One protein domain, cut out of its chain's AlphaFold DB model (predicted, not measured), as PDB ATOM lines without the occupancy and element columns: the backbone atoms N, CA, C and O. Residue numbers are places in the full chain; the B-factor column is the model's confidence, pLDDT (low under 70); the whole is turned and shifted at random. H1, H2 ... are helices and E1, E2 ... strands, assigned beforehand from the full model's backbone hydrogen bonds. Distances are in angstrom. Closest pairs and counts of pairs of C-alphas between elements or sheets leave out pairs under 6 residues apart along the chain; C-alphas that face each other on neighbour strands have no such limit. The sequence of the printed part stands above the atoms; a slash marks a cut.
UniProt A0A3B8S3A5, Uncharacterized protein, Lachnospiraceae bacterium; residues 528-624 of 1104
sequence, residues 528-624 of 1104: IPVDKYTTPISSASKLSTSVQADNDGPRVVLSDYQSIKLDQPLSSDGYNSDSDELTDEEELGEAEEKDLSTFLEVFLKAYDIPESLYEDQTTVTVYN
ATOM      1  N   ILE A 528      32.807 121.994  18.231       71.75
ATOM      2  CA  ILE A 528      33.228 121.224  19.404       71.75
ATOM      3  C   ILE A 528      32.309 119.996  19.498       71.75
ATOM      4  O   ILE A 528      31.095 120.131  19.632       71.75
ATOM      5  N   PRO A 529      32.839 118.760  19.431       65.38
ATOM      6  CA  PRO A 529      32.016 117.574  19.194       65.38
ATOM      7  C   PRO A 529      31.336 117.051  20.475       65.38
ATOM      8  O   PRO A 529      31.662 115.952  20.946       65.38
ATOM      9  N   VAL A 530      30.401 117.830  21.029       69.69
ATOM     10  CA  VAL A 530      29.654 117.575  22.278       69.69
ATOM     11  C   VAL A 530      28.927 116.225  22.292       69.69
ATOM     12  O   VAL A 530      28.974 115.526  23.303       69.69
ATOM     13  N   ASP A 531      28.416 115.759  21.147       64.62
ATOM     14  CA  ASP A 531      27.787 114.436  20.948       64.62
ATOM     15  C   ASP A 531      28.613 113.245  21.454       64.62
ATOM     16  O   ASP A 531      28.083 112.185  21.797       64.62
ATOM     17  N   LYS A 532      29.944 113.377  21.474       60.56
ATOM     18  CA  LYS A 532      30.833 112.312  21.959       60.56
ATOM     19  C   LYS A 532      30.760 112.164  23.488       60.56
ATOM     20  O   LYS A 532      31.175 111.117  23.985       60.56
ATOM     21  N   TYR A 533      30.229 113.166  24.199       59.25
ATOM     22  CA  TYR A 533      30.239 113.330  25.659       59.25
ATOM     23  C   TYR A 533      28.861 113.156  26.316       59.25
ATOM     24  O   TYR A 533      28.800 112.807  27.493       59.25
ATOM     25  N   THR A 534      27.769 113.220  25.548       57.78
ATOM     26  CA  THR A 534      26.391 112.931  26.006       57.78
ATOM     27  C   THR A 534      26.112 111.432  26.255       57.78
ATOM     28  O   THR A 534      24.997 111.026  26.591       57.78
ATOM     29  N   THR A 535      27.132 110.568  26.143       54.91
ATOM     30  CA  THR A 535      27.079 109.151  26.544       54.91
ATOM     31  C   THR A 535      28.249 108.783  27.471       54.91
ATOM     32  O   THR A 535      29.295 109.423  27.406       54.91
ATOM     33  N   PRO A 536      28.139 107.750  28.338       48.56
ATOM     34  CA  PRO A 536      29.158 107.481  29.361       48.56
ATOM     35  C   PRO A 536      30.539 107.102  28.788       48.56
ATOM     36  O   PRO A 536      30.783 105.949  28.415       48.56
ATOM     37  N   ILE A 537      31.466 108.062  28.758       48.91
ATOM     38  CA  ILE A 537      32.820 107.883  28.216       48.91
ATOM     39  C   ILE A 537      33.708 107.038  29.139       48.91
ATOM     40  O   ILE A 537      33.809 107.251  30.347       48.91
ATOM     41  N   SER A 538      34.474 106.124  28.536       47.12
ATOM     42  CA  SER A 538      35.658 105.540  29.173       47.12
ATOM     43  C   SER A 538      36.856 106.495  29.093       47.12
ATOM     44  O   SER A 538      37.230 106.904  27.996       47.12
ATOM     45  N   SER A 539      37.489 106.767  30.235       47.28
ATOM     46  CA  SER A 539      38.535 107.773  30.518       47.28
ATOM     47  C   SER A 539      39.846 107.714  29.688       47.28
ATOM     48  O   SER A 539      40.930 107.548  30.258       47.28
ATOM     49  N   ALA A 540      39.784 107.779  28.357       46.06
ATOM     50  CA  ALA A 540      40.942 107.569  27.474       46.06
ATOM     51  C   ALA A 540      40.996 108.460  26.214       46.06
ATOM     52  O   ALA A 540      41.922 108.297  25.419       46.06
ATOM     53  N   SER A 541      40.057 109.393  26.039       48.97
ATOM     54  CA  SER A 541      40.021 110.325  24.904       48.97
ATOM     55  C   SER A 541      40.214 111.756  25.403       48.97
ATOM     56  O   SER A 541      39.388 112.237  26.170       48.97
ATOM     57  N   LYS A 542      41.297 112.418  24.976       49.47
ATOM     58  CA  LYS A 542      41.427 113.883  25.052       49.47
ATOM     59  C   LYS A 542      40.744 114.514  23.834       49.47
ATOM     60  O   LYS A 542      40.712 113.883  22.773       49.47
ATOM     61  N   LEU A 543      40.209 115.723  24.001       51.41
ATOM     62  CA  LEU A 543      39.566 116.498  22.936       51.41
ATOM     63  C   LEU A 543      40.549 117.032  21.880       51.41
ATOM     64  O   LEU A 543      41.768 116.943  22.027       51.41
ATOM     65  N   SER A 544      39.966 117.532  20.790       50.88
ATOM     66  CA  SER A 544      40.619 118.249  19.694       50.88
ATOM     67  C   SER A 544      39.638 119.327  19.230       50.88
ATOM     68  O   SER A 544      38.591 118.968  18.694       50.88
ATOM     69  N   THR A 545      39.954 120.606  19.449       45.28
ATOM     70  CA  THR A 545      39.162 121.774  18.994       45.28
ATOM     71  C   THR A 545      39.541 122.246  17.595       45.28
ATOM     72  O   THR A 545      39.006 123.232  17.107       45.28
ATOM     73  N   SER A 546      40.439 121.533  16.907       46.53
ATOM     74  CA  SER A 546      40.545 121.670  15.458       46.53
ATOM     75  C   SER A 546      39.164 121.383  14.870       46.53
ATOM     76  O   SER A 546      38.780 120.206  14.856       46.53
ATOM     77  N   VAL A 547      38.456 122.425  14.415       47.44
ATOM     78  CA  VAL A 547      37.196 122.320  13.667       47.44
ATOM     79  C   VAL A 547      37.419 121.232  12.634       47.44
ATOM     80  O   VAL A 547      38.237 121.380  11.717       47.44
ATOM     81  N   GLN A 548      36.831 120.056  12.864       45.06
ATOM     82  CA  GLN A 548      37.059 118.970  11.936       45.06
ATOM     83  C   GLN A 548      36.351 119.391  10.660       45.06
ATOM     84  O   GLN A 548      35.161 119.695  10.677       45.06
ATOM     85  N   ALA A 549      37.086 119.369   9.549       40.34
ATOM     86  CA  ALA A 549      36.463 119.174   8.257       40.34
ATOM     87  C   ALA A 549      35.775 117.801   8.304       40.34
ATOM     88  O   ALA A 549      36.340 116.771   7.919       40.34
ATOM     89  N   ASP A 550      34.554 117.800   8.834       45.50
ATOM     90  CA  ASP A 550      33.556 116.791   8.554       45.50
ATOM     91  C   ASP A 550      33.337 116.761   7.032       45.50
ATOM     92  O   ASP A 550      33.873 117.574   6.275       45.50
ATOM     93  N   ASN A 551      32.588 115.782   6.526       49.22
ATOM     94  CA  ASN A 551      32.528 115.514   5.079       49.22
ATOM     95  C   ASN A 551      31.779 116.595   4.252       49.22
ATOM     96  O   ASN A 551      31.324 116.296   3.150       49.22
ATOM     97  N   ASP A 552      31.641 117.810   4.787       53.78
ATOM     98  CA  ASP A 552      30.793 118.899   4.310       53.78
ATOM     99  C   ASP A 552      31.563 120.175   3.894       53.78
ATOM    100  O   ASP A 552      30.955 121.080   3.339       53.78
ATOM    101  N   GLY A 553      32.892 120.251   4.066       63.91
ATOM    102  CA  GLY A 553      33.727 121.322   3.479       63.91
ATOM    103  C   GLY A 553      34.578 122.123   4.476       63.91
ATOM    104  O   GLY A 553      34.629 121.772   5.657       63.91
ATOM    105  N   PRO A 554      35.304 123.157   4.005       74.88
ATOM    106  CA  PRO A 554      36.009 124.094   4.873       74.88
ATOM    107  C   PRO A 554      35.003 125.025   5.564       74.88
ATOM    108  O   PRO A 554      34.052 125.495   4.944       74.88
ATOM    109  N   ARG A 555      35.211 125.283   6.857       77.31
ATOM    110  CA  ARG A 555      34.398 126.219   7.641       77.31
ATOM    111  C   ARG A 555      35.282 127.201   8.393       77.31
ATOM    112  O   ARG A 555      36.408 126.855   8.756       77.31
ATOM    113  N   VAL A 556      34.729 128.376   8.647       82.69
ATOM    114  CA  VAL A 556      35.257 129.398   9.553       82.69
ATOM    115  C   VAL A 556      34.225 129.679  10.643       82.69
ATOM    116  O   VAL A 556      33.085 129.212  10.564       82.69
ATOM    117  N   VAL A 557      34.644 130.392  11.682       79.94
ATOM    118  CA  VAL A 557      33.764 130.919  12.727       79.94
ATOM    119  C   VAL A 557      33.981 132.427  12.758       79.94
ATOM    120  O   VAL A 557      35.128 132.862  12.832       79.94
ATOM    121  N   LEU A 558      32.910 133.202  12.658       82.19
ATOM    122  CA  LEU A 558      32.941 134.657  12.765       82.19
ATOM    123  C   LEU A 558      33.045 135.110  14.228       82.19
ATOM    124  O   LEU A 558      32.853 134.326  15.161       82.19
ATOM    125  N   SER A 559      33.375 136.380  14.444       79.00
ATOM    126  CA  SER A 559      33.517 136.980  15.776       79.00
ATOM    127  C   SER A 559      32.220 136.989  16.598       79.00
ATOM    128  O   SER A 559      32.298 136.993  17.830       79.00
ATOM    129  N   ASP A 560      31.058 136.903  15.948       71.12
ATOM    130  CA  ASP A 560      29.722 136.733  16.541       71.12
ATOM    131  C   ASP A 560      29.353 135.265  16.867       71.12
ATOM    132  O   ASP A 560      28.267 134.985  17.374       71.12
ATOM    133  N   TYR A 561      30.283 134.331  16.627       75.25
ATOM    134  CA  TYR A 561      30.141 132.876  16.752       75.25
ATOM    135  C   TYR A 561      29.340 132.164  15.641       75.25
ATOM    136  O   TYR A 561      29.148 130.946  15.734       75.25
ATOM    137  N   GLN A 562      28.955 132.832  14.546       74.81
ATOM    138  CA  GLN A 562      28.386 132.147  13.378       74.81
ATOM    139  C   GLN A 562      29.415 131.236  12.695       74.81
ATOM    140  O   GLN A 562      30.541 131.640  12.405       74.81
ATOM    141  N   SER A 563      29.035 129.991  12.375       76.88
ATOM    142  CA  SER A 563      29.891 129.091  11.590       76.88
ATOM    143  C   SER A 563      29.513 129.102  10.112       76.88
ATOM    144  O   SER A 563      28.511 128.502   9.719       76.88
ATOM    145  N   ILE A 564      30.373 129.675   9.271       78.75
ATOM    146  CA  ILE A 564      30.173 129.777   7.820       78.75
ATOM    147  C   ILE A 564      30.925 128.663   7.092       78.75
ATOM    148  O   ILE A 564      31.993 128.217   7.513       78.75
ATOM    149  N   LYS A 565      30.353 128.191   5.982       81.69
ATOM    150  CA  LYS A 565      30.960 127.215   5.073       81.69
ATOM    151  C   LYS A 565      31.457 127.931   3.822       81.69
ATOM    152  O   LYS A 565      30.640 128.378   3.029       81.69
ATOM    153  N   LEU A 566      32.772 127.964   3.640       81.88
ATOM    154  CA  LEU A 566      33.400 128.559   2.462       81.88
ATOM    155  C   LEU A 566      33.392 127.583   1.282       81.88
ATOM    156  O   LEU A 566      33.402 126.356   1.456       81.88
ATOM    157  N   ASP A 567      33.439 128.127   0.070       83.81
ATOM    158  CA  ASP A 567      33.468 127.330  -1.155       83.81
ATOM    159  C   ASP A 567      34.868 126.719  -1.392       83.81
ATOM    160  O   ASP A 567      35.000 125.609  -1.922       83.81
ATOM    161  N   GLN A 568      35.928 127.395  -0.923       81.12
ATOM    162  CA  GLN A 568      37.314 126.913  -0.866       81.12
ATOM    163  C   GLN A 568      37.947 127.161   0.521       81.12
ATOM    164  O   GLN A 568      37.438 127.943   1.314       81.12
ATOM    165  N   PRO A 569      39.058 126.490   0.884       81.50
ATOM    166  CA  PRO A 569      39.771 126.807   2.120       81.50
ATOM    167  C   PRO A 569      40.465 128.172   2.016       81.50
ATOM    168  O   PRO A 569      41.171 128.386   1.031       81.50
ATOM    169  N   LEU A 570      40.392 128.990   3.076       76.19
ATOM    170  CA  LEU A 570      41.061 130.300   3.251       76.19
ATOM    171  C   LEU A 570      42.512 130.390   2.734       76.19
ATOM    172  O   LEU A 570      42.963 131.442   2.311       76.19
ATOM    173  N   SER A 571      43.264 129.286   2.716       72.12
ATOM    174  CA  SER A 571      44.614 129.214   2.130       72.12
ATOM    175  C   SER A 571      44.650 129.280   0.587       72.12
ATOM    176  O   SER A 571      45.540 128.678  -0.024       72.12
ATOM    177  N   SER A 572      43.640 129.876  -0.043       73.69
ATOM    178  CA  SER A 572      43.438 129.929  -1.493       73.69
ATOM    179  C   SER A 572      43.426 131.389  -1.944       73.69
ATOM    180  O   SER A 572      42.385 131.886  -2.353       73.69
ATOM    181  N   ASP A 573      44.587 132.050  -1.841       73.50
ATOM    182  CA  ASP A 573      44.805 133.493  -2.043       73.50
ATOM    183  C   ASP A 573      43.911 134.104  -3.149       73.50
ATOM    184  O   ASP A 573      44.041 133.752  -4.331       73.50
ATOM    185  N   GLY A 574      43.054 135.060  -2.774       78.38
ATOM    186  CA  GLY A 574      42.199 135.818  -3.697       78.38
ATOM    187  C   GLY A 574      41.040 135.028  -4.319       78.38
ATOM    188  O   GLY A 574      40.675 135.294  -5.467       78.38
ATOM    189  N   TYR A 575      40.507 134.030  -3.612       85.88
ATOM    190  CA  TYR A 575      39.172 133.497  -3.891       85.88
ATOM    191  C   TYR A 575      38.104 134.440  -3.319       85.88
ATOM    192  O   TYR A 575      38.345 135.110  -2.321       85.88
ATOM    193  N   ASN A 576      36.962 134.485  -3.989       86.25
ATOM    194  CA  ASN A 576      35.739 135.165  -3.586       86.25
ATOM    195  C   ASN A 576      34.630 134.111  -3.767       86.25
ATOM    196  O   ASN A 576      34.604 133.438  -4.811       86.25
ATOM    197  N   SER A 577      33.782 133.918  -2.757       85.69
ATOM    198  CA  SER A 577      32.780 132.846  -2.737       85.69
ATOM    199  C   SER A 577      31.360 133.293  -3.137       85.69
ATOM    200  O   SER A 577      30.563 132.435  -3.522       85.69
ATOM    201  N   ASP A 578      31.051 134.590  -3.127       83.69
ATOM    202  CA  ASP A 578      29.716 135.191  -3.319       83.69
ATOM    203  C   ASP A 578      29.562 135.988  -4.651       83.69
ATOM    204  O   ASP A 578      28.510 135.959  -5.294       83.69
ATOM    205  N   SER A 579      30.669 136.555  -5.144       87.06
ATOM    206  CA  SER A 579      30.899 137.374  -6.348       87.06
ATOM    207  C   SER A 579      30.603 138.885  -6.279       87.06
ATOM    208  O   SER A 579      30.323 139.464  -7.335       87.06
ATOM    209  N   ASP A 580      30.741 139.533  -5.116       83.94
ATOM    210  CA  ASP A 580      30.608 140.996  -4.912       83.94
ATOM    211  C   ASP A 580      31.780 141.893  -5.400       83.94
ATOM    212  O   ASP A 580      31.545 143.062  -5.687       83.94
ATOM    213  N   GLU A 581      32.993 141.346  -5.573       89.69
ATOM    214  CA  GLU A 581      34.303 142.000  -5.850       89.69
ATOM    215  C   GLU A 581      35.295 142.088  -4.658       89.69
ATOM    216  O   GLU A 581      36.483 142.333  -4.916       89.69
ATOM    217  N   LEU A 582      34.898 141.800  -3.412       87.75
ATOM    218  CA  LEU A 582      35.807 141.560  -2.274       87.75
ATOM    219  C   LEU A 582      36.376 140.129  -2.329       87.75
ATOM    220  O   LEU A 582      36.044 139.362  -3.225       87.75
ATOM    221  N   THR A 583      37.310 139.739  -1.460       89.94
ATOM    222  CA  THR A 583      37.801 138.345  -1.395       89.94
ATOM    223  C   THR A 583      37.622 137.775   0.002       89.94
ATOM    224  O   THR A 583      37.773 138.521   0.963       89.94
ATOM    225  N   ASP A 584      37.442 136.451   0.129       88.12
ATOM    226  CA  ASP A 584      37.206 135.772   1.416       88.12
ATOM    227  C   ASP A 584      38.233 136.196   2.507       88.12
ATOM    228  O   ASP A 584      37.938 136.162   3.697       88.12
ATOM    229  N   GLU A 585      39.469 136.556   2.122       86.88
ATOM    230  CA  GLU A 585      40.542 137.027   3.021       86.88
ATOM    231  C   GLU A 585      40.468 138.534   3.350       86.88
ATOM    232  O   GLU A 585      40.891 138.939   4.432       86.88
ATOM    233  N   GLU A 586      39.955 139.367   2.443       88.31
ATOM    234  CA  GLU A 586      39.706 140.796   2.690       88.31
ATOM    235  C   GLU A 586      38.506 140.996   3.628       88.31
ATOM    236  O   GLU A 586      38.555 141.874   4.487       88.31
ATOM    237  N   GLU A 587      37.494 140.133   3.521       88.62
ATOM    238  CA  GLU A 587      36.275 140.164   4.334       88.62
ATOM    239  C   GLU A 587      36.464 139.577   5.740       88.62
ATOM    240  O   GLU A 587      35.991 140.149   6.720       88.62
ATOM    241  N   LEU A 588      37.186 138.451   5.869       86.25
ATOM    242  CA  LEU A 588      37.379 137.728   7.139       86.25
ATOM    243  C   LEU A 588      38.494 138.294   8.047       86.25
ATOM    244  O   LEU A 588      38.809 137.682   9.069       86.25
ATOM    245  N   GLY A 589      39.102 139.428   7.689       84.38
ATOM    246  CA  GLY A 589      39.945 140.251   8.570       84.38
ATOM    247  C   GLY A 589      41.012 139.525   9.416       84.38
ATOM    248  O   GLY A 589      41.760 138.670   8.937       84.38
ATOM    249  N   GLU A 590      41.163 139.933  10.685       84.81
ATOM    250  CA  GLU A 590      42.133 139.328  11.615       84.81
ATOM    251  C   GLU A 590      41.495 138.220  12.471       84.81
ATOM    252  O   GLU A 590      40.415 138.381  13.040       84.81
ATOM    253  N   ALA A 591      42.212 137.100  12.611       86.81
ATOM    254  CA  ALA A 591      41.803 135.984  13.459       86.81
ATOM    255  C   ALA A 591      42.161 136.214  14.940       86.81
ATOM    256  O   ALA A 591      43.307 136.534  15.273       86.81
ATOM    257  N   GLU A 592      41.205 135.951  15.827       87.06
ATOM    258  CA  GLU A 592      41.300 136.092  17.282       87.06
ATOM    259  C   GLU A 592      40.977 134.764  17.993       87.06
ATOM    260  O   GLU A 592      40.269 133.915  17.464       87.06
ATOM    261  N   GLU A 593      41.497 134.558  19.205       85.31
ATOM    262  CA  GLU A 593      41.147 133.414  20.057       85.31
ATOM    263  C   GLU A 593      40.163 133.866  21.147       85.31
ATOM    264  O   GLU A 593      40.591 134.473  22.133       85.31
ATOM    265  N   LYS A 594      38.868 133.549  21.009       82.25
ATOM    266  CA  LYS A 594      37.866 133.820  22.057       82.25
ATOM    267  C   LYS A 594      37.842 132.696  23.096       82.25
ATOM    268  O   LYS A 594      37.945 131.515  22.756       82.25
ATOM    269  N   ASP A 595      37.729 133.067  24.372       83.25
ATOM    270  CA  ASP A 595      37.656 132.134  25.501       83.25
ATOM    271  C   ASP A 595      36.232 131.593  25.688       83.25
ATOM    272  O   ASP A 595      35.260 132.344  25.718       83.25
ATOM    273  N   LEU A 596      36.121 130.276  25.843       82.75
ATOM    274  CA  LEU A 596      34.875 129.547  26.069       82.75
ATOM    275  C   LEU A 596      34.799 128.954  27.483       82.75
ATOM    276  O   LEU A 596      33.887 128.175  27.756       82.75
ATOM    277  N   SER A 597      35.739 129.279  28.381       82.38
ATOM    278  CA  SER A 597      35.848 128.675  29.719       82.38
ATOM    279  C   SER A 597      34.517 128.643  30.482       82.38
ATOM    280  O   SER A 597      34.105 127.571  30.916       82.38
ATOM    281  N   THR A 598      33.785 129.759  30.565       84.44
ATOM    282  CA  THR A 598      32.496 129.823  31.283       84.44
ATOM    283  C   THR A 598      31.410 128.952  30.640       84.44
ATOM    284  O   THR A 598      30.681 128.247  31.338       84.44
ATOM    285  N   PHE A 599      31.320 128.930  29.305       86.38
ATOM    286  CA  PHE A 599      30.392 128.051  28.584       86.38
ATOM    287  C   PHE A 599      30.745 126.575  28.813       86.38
ATOM    288  O   PHE A 599      29.882 125.753  29.122       86.38
ATOM    289  N   LEU A 600      32.032 126.231  28.750       83.44
ATOM    290  CA  LEU A 600      32.504 124.889  29.070       83.44
ATOM    291  C   LEU A 600      32.161 124.511  30.520       83.44
ATOM    292  O   LEU A 600      31.649 123.417  30.734       83.44
ATOM    293  N   GLU A 601      32.348 125.392  31.504       84.94
ATOM    294  CA  GLU A 601      31.965 125.137  32.902       84.94
ATOM    295  C   GLU A 601      30.467 124.822  33.062       84.94
ATOM    296  O   GLU A 601      30.122 123.851  33.745       84.94
ATOM    297  N   VAL A 602      29.576 125.566  32.392       86.56
ATOM    298  CA  VAL A 602      28.123 125.292  32.391       86.56
ATOM    299  C   VAL A 602      27.826 123.904  31.808       86.56
ATOM    300  O   VAL A 602      27.168 123.090  32.462       86.56
ATOM    301  N   PHE A 603      28.371 123.585  30.629       86.12
ATOM    302  CA  PHE A 603      28.185 122.283  29.974       86.12
ATOM    303  C   PHE A 603      28.722 121.113  30.817       86.12
ATOM    304  O   PHE A 603      28.055 120.089  30.994       86.12
ATOM    305  N   LEU A 604      29.926 121.263  31.377       82.88
ATOM    306  CA  LEU A 604      30.584 120.253  32.208       82.88
ATOM    307  C   LEU A 604      29.787 119.965  33.483       82.88
ATOM    308  O   LEU A 604      29.601 118.799  33.845       82.88
ATOM    309  N   LYS A 605      29.287 121.018  34.139       84.69
ATOM    310  CA  LYS A 605      28.460 120.930  35.347       84.69
ATOM    311  C   LYS A 605      27.122 120.246  35.069       84.69
ATOM    312  O   LYS A 605      26.732 119.376  35.848       84.69
ATOM    313  N   ALA A 606      26.456 120.578  33.962       85.25
ATOM    314  CA  ALA A 606      25.174 119.982  33.574       85.25
ATOM    315  C   ALA A 606      25.253 118.455  33.356       85.25
ATOM    316  O   ALA A 606      24.280 117.741  33.611       85.25
ATOM    317  N   TYR A 607      26.418 117.943  32.937       83.38
ATOM    318  CA  TYR A 607      26.642 116.524  32.634       83.38
ATOM    319  C   TYR A 607      27.549 115.762  33.631       83.38
ATOM    320  O   TYR A 607      27.851 114.590  33.392       83.38
ATOM    321  N   ASP A 608      27.964 116.373  34.753       81.00
ATOM    322  CA  ASP A 608      28.905 115.805  35.754       81.00
ATOM    323  C   ASP A 608      30.246 115.337  35.131       81.00
ATOM    324  O   ASP A 608      30.801 114.278  35.452       81.00
ATOM    325  N   ILE A 609      30.768 116.123  34.181       76.94
ATOM    326  CA  ILE A 609      31.992 115.824  33.424       76.94
ATOM    327  C   ILE A 609      33.204 116.504  34.095       76.94
ATOM    328  O   ILE A 609      33.194 117.717  34.288       76.94
ATOM    329  N   PRO A 610      34.300 115.782  34.412       75.94
ATOM    330  CA  PRO A 610      35.481 116.397  35.024       75.94
ATOM    331  C   PRO A 610      36.252 117.340  34.079       75.94
ATOM    332  O   PRO A 610      36.746 116.891  33.042       75.94
ATOM    333  N   GLU A 611      36.487 118.586  34.513       71.31
ATOM    334  CA  GLU A 611      37.274 119.645  33.831       71.31
ATOM    335  C   GLU A 611      38.588 119.153  33.192       71.31
ATOM    336  O   GLU A 611      38.940 119.545  32.081       71.31
ATOM    337  N   SER A 612      39.278 118.205  33.837       69.31
ATOM    338  CA  SER A 612      40.513 117.557  33.343       69.31
ATOM    339  C   SER A 612      40.427 116.892  31.954       69.31
ATOM    340  O   SER A 612      41.444 116.445  31.416       69.31
ATOM    341  N   LEU A 613      39.229 116.769  31.374       65.75
ATOM    342  CA  LEU A 613      39.022 116.312  29.997       65.75
ATOM    343  C   LEU A 613      39.149 117.447  28.956       65.75
ATOM    344  O   LEU A 613      39.389 117.141  27.787       65.75
ATOM    345  N   TYR A 614      39.058 118.713  29.382       64.25
ATOM    346  CA  TYR A 614      39.015 119.925  28.548       64.25
ATOM    347  C   TYR A 614      40.172 120.917  28.832       64.25
ATOM    348  O   TYR A 614      40.431 121.774  27.995       64.25
ATOM    349  N   GLU A 615      40.928 120.741  29.930       58.28
ATOM    350  CA  GLU A 615      42.073 121.574  30.395       58.28
ATOM    351  C   GLU A 615      43.060 122.113  29.331       58.28
ATOM    352  O   GLU A 615      43.725 123.114  29.587       58.28
ATOM    353  N   ASP A 616      43.236 121.446  28.184       56.47
ATOM    354  CA  ASP A 616      44.229 121.852  27.176       56.47
ATOM    355  C   ASP A 616      43.689 122.853  26.131       56.47
ATOM    356  O   ASP A 616      44.505 123.434  25.414       56.47
ATOM    357  N   GLN A 617      42.363 123.012  25.974       60.84
ATOM    358  CA  GLN A 617      41.756 123.780  24.869       60.84
ATOM    359  C   GLN A 617      40.451 124.487  25.283       60.84
ATOM    360  O   GLN A 617      39.359 123.970  25.050       60.84
ATOM    361  N   THR A 618      40.574 125.673  25.884       70.56
ATOM    362  CA  THR A 618      39.440 126.523  26.294       70.56
ATOM    363  C   THR A 618      39.072 127.607  25.279       70.56
ATOM    364  O   THR A 618      38.077 128.287  25.484       70.56
ATOM    365  N   THR A 619      39.835 127.775  24.193       75.88
ATOM    366  CA  THR A 619      39.609 128.822  23.184       75.88
ATOM    367  C   THR A 619      39.154 128.267  21.834       75.88
ATOM    368  O   THR A 619      39.420 127.105  21.493       75.88
ATOM    369  N   VAL A 620      38.481 129.119  21.059       78.81
ATOM    370  CA  VAL A 620      38.151 128.911  19.643       78.81
ATOM    371  C   VAL A 620      38.716 130.060  18.808       78.81
ATOM    372  O   VAL A 620      38.621 131.223  19.201       78.81
ATOM    373  N   THR A 621      39.297 129.736  17.652       81.69
ATOM    374  CA  THR A 621      39.699 130.742  16.667       81.69
ATOM    375  C   THR A 621      38.454 131.285  15.965       81.69
ATOM    376  O   THR A 621      37.750 130.523  15.298       81.69
ATOM    377  N   VAL A 622      38.206 132.584  16.097       83.38
ATOM    378  CA  VAL A 622      37.180 133.336  15.364       83.38
ATOM    379  C   VAL A 622      37.840 134.332  14.413       83.38
ATOM    380  O   VAL A 622      39.012 134.666  14.576       83.38
ATOM    381  N   TYR A 623      37.094 134.810  13.426       84.69
ATOM    382  CA  TYR A 623      37.532 135.806  12.454       84.69
ATOM    383  C   TYR A 623      36.727 137.092  12.646       84.69
ATOM    384  O   TYR A 623      35.500 137.065  12.565       84.69
ATOM    385  N   ASN A 624      37.412 138.203  12.931       84.00
ATOM    386  CA  ASN A 624      36.796 139.528  12.905       84.00
ATOM    387  C   ASN A 624      36.556 139.902  11.441       84.00
ATOM    388  O   ASN A 624      37.511 139.930  10.669       84.00
TER     389      ASN A 624
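Overview. This is residues 528 to 624 of the 1104 residues of an uncharacterized protein of Lachnospiraceae bacterium (UniProt A0A3B8S3A5). Long loops with little regular structure form an elongated body, with antiparallel strand pairs E3-E4 and E1-E2 near its middle and H2 and H1 toward opposite ends. The 97 printed residues, under half in named elements, run E1, E2, H1, E3, H2, E4, a mixed class. It is loose, radius of gyration of the C-alphas 16.2 A, spans 49 by 26 by 19 A.

Arrangement. See E3, residues 591 to 595, antiparallel to E4, residues 619 to 623; N 592 and O 622 are within hydrogen-bond range, 2.8 A. The hairpin of E1, residues 555 to 557, and E2, residues 563 to 565, has N 556 and O 564 at 3.0 A. The closest C-alphas of E1 and E4, Val 557 and Val 622, are 4.9 A apart.

Along the chain. Find H2, residues 597 to 606, from C-alpha 597 at (35.848, 128.675, 29.719); every O i to N i+4 pair is within range. H1 is residues 584 to 587. E4 ends at C-alpha 623, (37.532, 135.806, 12.454).

Size, cuts and confidence. Links E2 to H1 and H2 to E4 are long; pLDDT under 70 includes residues 529 to 553.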